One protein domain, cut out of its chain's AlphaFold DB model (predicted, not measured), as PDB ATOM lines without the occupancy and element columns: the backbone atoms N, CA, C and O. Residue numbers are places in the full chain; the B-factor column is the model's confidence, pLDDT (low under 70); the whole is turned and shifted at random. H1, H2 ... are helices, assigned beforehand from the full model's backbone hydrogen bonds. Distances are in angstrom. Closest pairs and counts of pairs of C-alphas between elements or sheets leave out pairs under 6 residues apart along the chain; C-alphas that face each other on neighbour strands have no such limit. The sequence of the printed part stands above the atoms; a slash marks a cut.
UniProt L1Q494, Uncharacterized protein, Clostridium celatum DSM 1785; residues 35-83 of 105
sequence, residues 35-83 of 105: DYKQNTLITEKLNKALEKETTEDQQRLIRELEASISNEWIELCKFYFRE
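This is residues 35 to 83 of the 105 residues of an uncharacterized protein of Clostridium celatum DSM 1785 (UniProt L1Q494). Two long helices, H1 and then the longer H2, make a narrow, flat V that is nearest at the turn between them and opens toward both ends. Residues 35 to 46 of H1 and 64 to 83 of H2 stand free as the two arms. The printed part has 49 residues, with two named helices and no named strand, and its class is all helix. It is loose, with a radius of gyration of the C-alphas of 13.8 A, and spans 42 by 25 by 6 A.

H1, residues 35 to 53, is joined by a tight link of 2 residues to H2, residues 56 to 83. The helices are close but not clearly touching; their closest C-alphas, those of Glu 51 and Gln 59, are 6.7 A apart. They run opposite ways at a shallow tilt of 21 degrees. In H2 every O i to N i+4 pair is within hydrogen-bond range; in H1, 14 of 15 are.

H1 begins at C-alpha 35 (25.993, 105.323, 17.255) and is 27.2 A long from first to last C-alpha. H2 is 40.7 A long and ends at C-alpha 83 (39.082, 125.213, 23.967).

The C-alphas of Thr 55 and Glu 83, the two farthest apart, are 41.9 A apart. The printed part has no cut, and no printed residue is under 70 in pLDDT.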
ATOM      1  N   ASP A  35      25.271 105.715  16.043       95.81
ATOM      2  CA  ASP A  35      25.993 105.323  17.255       95.81
ATOM      3  C   ASP A  35      25.312 105.904  18.498       95.81
ATOM      4  O   ASP A  35      25.072 105.189  19.472       95.81
ATOM      5  N   TYR A  36      24.904 107.177  18.437       93.56
ATOM      6  CA  TYR A  36      24.115 107.817  19.487       93.56
ATOM      7  C   TYR A  36      22.823 107.039  19.749       93.56
ATOM      8  O   TYR A  36      22.559 106.645  20.882       93.56
ATOM      9  N   LYS A  37      22.044 106.735  18.704       95.31
ATOM     10  CA  LYS A  37      20.795 105.972  18.849       95.31
ATOM     11  C   LYS A  37      21.008 104.590  19.452       95.31
ATOM     12  O   LYS A  37      20.219 104.166  20.295       95.31
ATOM     13  N   GLN A  38      22.039 103.872  19.011       96.06
ATOM     14  CA  GLN A  38      22.352 102.546  19.539       96.06
ATOM     15  C   GLN A  38      22.698 102.618  21.027       96.06
ATOM     16  O   GLN A  38      22.151 101.841  21.811       96.06
ATOM     17  N   ASN A  39      23.531 103.579  21.420       95.25
ATOM     18  CA  ASN A  39      23.890 103.792  22.818       95.25
ATOM     19  C   ASN A  39      22.670 104.181  23.661       95.25
ATOM     20  O   ASN A  39      22.439 103.568  24.700       95.25
ATOM     21  N   THR A  40      21.825 105.098  23.183       94.31
ATOM     22  CA  THR A  40      20.585 105.495  23.870       94.31
ATOM     23  C   THR A  40      19.644 104.306  24.072       94.31
ATOM     24  O   THR A  40      19.151 104.092  25.178       94.31
ATOM     25  N   LEU A  41      19.461 103.455  23.058       96.31
ATOM     26  CA  LEU A  41      18.650 102.238  23.178       96.31
ATOM     27  C   LEU A  41      19.214 101.240  24.199       96.31
ATOM     28  O   LEU A  41      18.446 100.531  24.853       96.31
ATOM     29  N   ILE A  42      20.539 101.133  24.315       96.88
ATOM     30  CA  ILE A  42      21.184 100.289  25.329       96.88
ATOM     31  C   ILE A  42      20.931 100.874  26.721       96.88
ATOM     32  O   ILE A  42      20.471 100.141  27.598       96.88
ATOM     33  N   THR A  43      21.147 102.177  26.905       94.62
ATOM     34  CA  THR A  43      20.886 102.881  28.168       94.62
ATOM     35  C   THR A  43      19.436 102.712  28.616       94.62
ATOM     36  O   THR A  43      19.185 102.298  29.745       94.62
ATOM     37  N   GLU A  44      18.459 102.906  27.724       95.12
ATOM     38  CA  GLU A  44      17.038 102.706  28.043       95.12
ATOM     39  C   GLU A  44      16.721 101.274  28.492       95.12
ATOM     40  O   GLU A  44      15.897 101.056  29.387       95.12
ATOM     41  N   LYS A  45      17.342 100.272  27.858       97.06
ATOM     42  CA  LYS A  45      17.162  98.863  28.240       97.06
ATOM     43  C   LYS A  45      17.751  98.581  29.616       97.06
ATOM     44  O   LYS A  45      17.111  97.878  30.395       97.06
ATOM     45  N   LEU A  46      18.935  99.119  29.904       95.69
ATOM     46  CA  LEU A  46      19.577  98.987  31.210       95.69
ATOM     47  C   LEU A  46      18.734  99.652  32.298       95.69
ATOM     48  O   LEU A  46      18.448  99.006  33.300       95.69
ATOM     49  N   ASN A  47      18.229 100.863  32.060       93.12
ATOM     50  CA  ASN A  47      17.391 101.567  33.031       93.12
ATOM     51  C   ASN A  47      16.101 100.803  33.334       93.12
ATOM     52  O   ASN A  47      15.786 100.577  34.498       93.12
ATOM     53  N   LYS A  48      15.420 100.267  32.314       94.69
ATOM     54  CA  LYS A  48      14.237  99.407  32.518       94.69
ATOM     55  C   LYS A  48      14.540  98.112  33.274       94.69
ATOM     56  O   LYS A  48      13.650  97.571  33.928       94.69
ATOM     57  N   ALA A  49      15.743  97.557  33.130       95.62
ATOM     58  CA  ALA A  49      16.156  96.375  33.884       95.62
ATOM     59  C   ALA A  49      16.438  96.741  35.348       95.62
ATOM     60  O   ALA A  49      15.899  96.107  36.252       95.62
ATOM     61  N   LEU A  50      17.189  97.821  35.577       94.88
ATOM     62  CA  LEU A  50      17.500  98.334  36.908       94.88
ATOM     63  C   LEU A  50      16.232  98.715  37.679       94.88
ATOM     64  O   LEU A  50      16.096  98.326  38.834       94.88
ATOM     65  N   GLU A  51      15.264  99.376  37.045       92.75
ATOM     66  CA  GLU A  51      13.966  99.702  37.654       92.75
ATOM     67  C   GLU A  51      13.216  98.469  38.181       92.75
ATOM     68  O   GLU A  51      12.493  98.559  39.170       92.75
ATOM     69  N   LYS A  52      13.379  97.301  37.549       93.62
ATOM     70  CA  LYS A  52      12.712  96.063  37.980       93.62
ATOM     71  C   LYS A  52      13.452  95.338  39.099       93.62
ATOM     72  O   LYS A  52      12.814  94.638  39.879       93.62
ATOM     73  N   GLU A  53      14.776  95.453  39.135       94.56
ATOM     74  CA  GLU A  53      15.631  94.656  40.021       94.56
ATOM     75  C   GLU A  53      16.090  95.400  41.280       94.56
ATOM     76  O   GLU A  53      16.635  94.782  42.193       94.56
ATOM     77  N   THR A  54      15.860  96.712  41.358       96.00
ATOM     78  CA  THR A  54      16.335  97.557  42.462       96.00
ATOM     79  C   THR A  54      15.203  98.095  43.332       96.00
ATOM     80  O   THR A  54      14.067  98.267  42.887       96.00
ATOM     81  N   THR A  55      15.515  98.369  44.601       96.88
ATOM     82  CA  THR A  55      14.585  99.004  45.547       96.88
ATOM     83  C   THR A  55      14.408 100.494  45.249       96.88
ATOM     84  O   THR A  55      15.247 101.107  44.596       96.88
ATOM     85  N   GLU A  56      13.362 101.123  45.789       95.25
ATOM     86  CA  GLU A  56      13.118 102.564  45.608       95.25
ATOM     87  C   GLU A  56      14.305 103.441  46.047       95.25
ATOM     88  O   GLU A  56      14.658 104.402  45.360       95.25
ATOM     89  N   ASP A  57      14.962 103.091  47.159       97.38
ATOM     90  CA  ASP A  57      16.153 103.799  47.643       97.38
ATOM     91  C   ASP A  57      17.338 103.653  46.681       97.38
ATOM     92  O   ASP A  57      18.049 104.624  46.419       97.38
ATOM     93  N   GLN A  58      17.545 102.458  46.124       97.56
ATOM     94  CA  GLN A  58      18.588 102.219  45.125       97.56
ATOM     95  C   GLN A  58      18.286 102.968  43.825       97.56
ATOM     96  O   GLN A  58      19.180 103.595  43.266       97.56
ATOM     97  N   GLN A  59      17.030 102.986  43.381       95.50
ATOM     98  CA  GLN A  59      16.612 103.768  42.220       95.50
ATOM     99  C   GLN A  59      16.814 105.270  42.430       95.50
ATOM    100  O   GLN A  59      17.209 105.968  41.499       95.50
ATOM    101  N   ARG A  60      16.565 105.789  43.643       96.31
ATOM    102  CA  ARG A  60      16.875 107.187  43.977       96.31
ATOM    103  C   ARG A  60      18.366 107.463  43.790       96.31
ATOM    104  O   ARG A  60      18.704 108.410  43.091       96.31
ATOM    105  N   LEU A  61      19.231 106.619  44.355       97.81
ATOM    106  CA  LEU A  61      20.684 106.772  44.229       97.81
ATOM    107  C   LEU A  61      21.158 106.669  42.774       97.81
ATOM    108  O   LEU A  61      22.035 107.424  42.372       97.81
ATOM    109  N   ILE A  62      20.566 105.775  41.977       95.62
ATOM    110  CA  ILE A  62      20.868 105.657  40.543       95.62
ATOM    111  C   ILE A  62      20.507 106.955  39.815       95.62
ATOM    112  O   ILE A  62      21.349 107.493  39.106       95.62
ATOM    113  N   ARG A  63      19.312 107.514  40.043       94.06
ATOM    114  CA  ARG A  63      18.907 108.790  39.427       94.06
ATOM    115  C   ARG A  63      19.804 109.956  39.846       94.06
ATOM    116  O   ARG A  63      20.142 110.799  39.023       94.06
ATOM    117  N   GLU A  64      20.195 110.014  41.119       97.31
ATOM    118  CA  GLU A  64      21.138 111.024  41.620       97.31
ATOM    119  C   GLU A  64      22.519 110.880  40.961       97.31
ATOM    120  O   GLU A  64      23.121 111.880  40.564       97.31
ATOM    121  N   LEU A  65      22.995 109.645  40.778       96.00
ATOM    122  CA  LEU A  65      24.240 109.355  40.072       96.00
ATOM    123  C   LEU A  65      24.162 109.765  38.595       96.00
ATOM    124  O   LEU A  65      25.056 110.460  38.118       96.00
ATOM    125  N   GLU A  66      23.100 109.386  37.881       94.62
ATOM    126  CA  GLU A  66      22.875 109.769  36.480       94.62
ATOM    127  C   GLU A  66      22.838 111.293  36.308       94.62
ATOM    128  O   GLU A  66      23.460 111.830  35.388       94.62
ATOM    129  N   ALA A  67      22.164 112.007  37.216       95.81
ATOM    130  CA  ALA A  67      22.128 113.466  37.216       95.81
ATOM    131  C   ALA A  67      23.518 114.074  37.468       95.81
ATOM    132  O   ALA A  67      23.918 115.009  36.775       95.81
ATOM    133  N   SER A  68      24.278 113.530  38.425       97.88
ATOM    134  CA  SER A  68      25.644 113.982  38.711       97.88
ATOM    135  C   SER A  68      26.565 113.793  37.508       97.88
ATOM    136  O   SER A  68      27.269 114.727  37.129       97.88
ATOM    137  N   ILE A  69      26.530 112.610  36.887       96.06
ATOM    138  CA  ILE A  69      27.305 112.299  35.683       96.06
ATOM    139  C   ILE A  69      26.914 113.261  34.557       96.06
ATOM    140  O   ILE A  69      27.783 113.877  33.949       96.06
ATOM    141  N   SER A  70      25.617 113.456  34.309       93.94
ATOM    142  CA  SER A  70      25.138 114.356  33.251       93.94
ATOM    143  C   SER A  70      25.654 115.787  33.432       93.94
ATOM    144  O   SER A  70      26.108 116.404  32.471       93.94
ATOM    145  N   ASN A  71      25.650 116.300  34.665       95.12
ATOM    146  CA  ASN A  71      26.180 117.630  34.968       95.12
ATOM    147  C   ASN A  71      27.694 117.722  34.721       95.12
ATOM    148  O   ASN A  71      28.153 118.708  34.149       95.12
ATOM    149  N   GLU A  72      28.463 116.696  35.098       96.69
ATOM    150  CA  GLU A  72      29.902 116.628  34.810       96.69
ATOM    151  C   GLU A  72      30.174 116.674  33.298       96.69
ATOM    152  O   GLU A  72      30.998 117.467  32.835       96.69
ATOM    153  N   TRP A  73      29.432 115.888  32.513       94.44
ATOM    154  CA  TRP A  73      29.563 115.874  31.055       94.44
ATOM    155  C   TRP A  73      29.176 117.204  30.410       94.44
ATOM    156  O   TRP A  73      29.846 117.627  29.471       94.44
ATOM    157  N   ILE A  74      28.145 117.893  30.908       89.69
ATOM    158  CA  ILE A  74      27.767 119.225  30.409       89.69
ATOM    159  C   ILE A  74      28.923 120.216  30.586       89.69
ATOM    160  O   ILE A  74      29.265 120.932  29.641       89.69
ATOM    161  N   GLU A  75      29.554 120.247  31.760       91.31
ATOM    162  CA  GLU A  75      30.697 121.132  32.008       91.31
ATOM    163  C   GLU A  75      31.906 120.762  31.139       91.31
ATOM    164  O   GLU A  75      32.569 121.643  30.583       91.31
ATOM    165  N   LEU A  76      32.148 119.466  30.926       94.31
ATOM    166  CA  LEU A  76      33.212 118.996  30.041       94.31
ATOM    167  C   LEU A  76      32.956 119.371  28.568       94.31
ATOM    168  O   LEU A  76      33.873 119.812  27.873       94.31
ATOM    169  N   CYS A  77      31.711 119.270  28.094       90.88
ATOM    170  CA  CYS A  77      31.312 119.705  26.756       90.88
ATOM    171  C   CYS A  77      31.528 121.210  26.558       90.88
ATOM    172  O   CYS A  77      32.091 121.614  25.540       90.88
ATOM    173  N   LYS A  78      31.152 122.043  27.538       87.44
ATOM    174  CA  LYS A  78      31.421 123.492  27.500       87.44
ATOM    175  C   LYS A  78      32.920 123.783  27.447       87.44
ATOM    176  O   LYS A  78      33.350 124.623  26.657       87.44
ATOM    177  N   PHE A  79      33.718 123.072  28.248       89.56
ATOM    178  CA  PHE A  79      35.176 123.186  28.225       89.56
ATOM    179  C   PHE A  79      35.749 122.860  26.839       89.56
ATOM    180  O   PHE A  79      36.478 123.676  26.278       89.56
ATOM    181  N   TYR A  80      35.385 121.716  26.249       90.38
ATOM    182  CA  TYR A  80      35.874 121.341  24.920       90.38
ATOM    183  C   TYR A  80      35.402 122.290  23.823       90.38
ATOM    184  O   TYR A  80      36.179 122.591  22.919       90.38
ATOM    185  N   PHE A  81      34.175 122.807  23.908       88.44
ATOM    186  CA  PHE A  81      33.683 123.811  22.968       88.44
ATOM    187  C   PHE A  81      34.528 125.092  23.042       88.44
ATOM    188  O   PHE A  81      35.023 125.572  22.020       88.44
ATOM    189  N   ARG A  82      34.784 125.598  24.255       85.12
ATOM    190  CA  ARG A  82      35.622 126.783  24.487       85.12
ATOM    191  C   ARG A  82      37.057 126.589  24.004       85.12
ATOM    192  O   ARG A  82      37.582 127.435  23.282       85.12
ATOM    193  N   GLU A  83      37.699 125.485  24.377       84.88
ATOM    194  CA  GLU A  83      39.082 125.213  23.967       84.88
ATOM    195  C   GLU A  83      39.187 124.923  22.465       84.88
ATOM    196  O   GLU A  83      40.158 125.334  21.831       84.88
TER     197      GLU A  83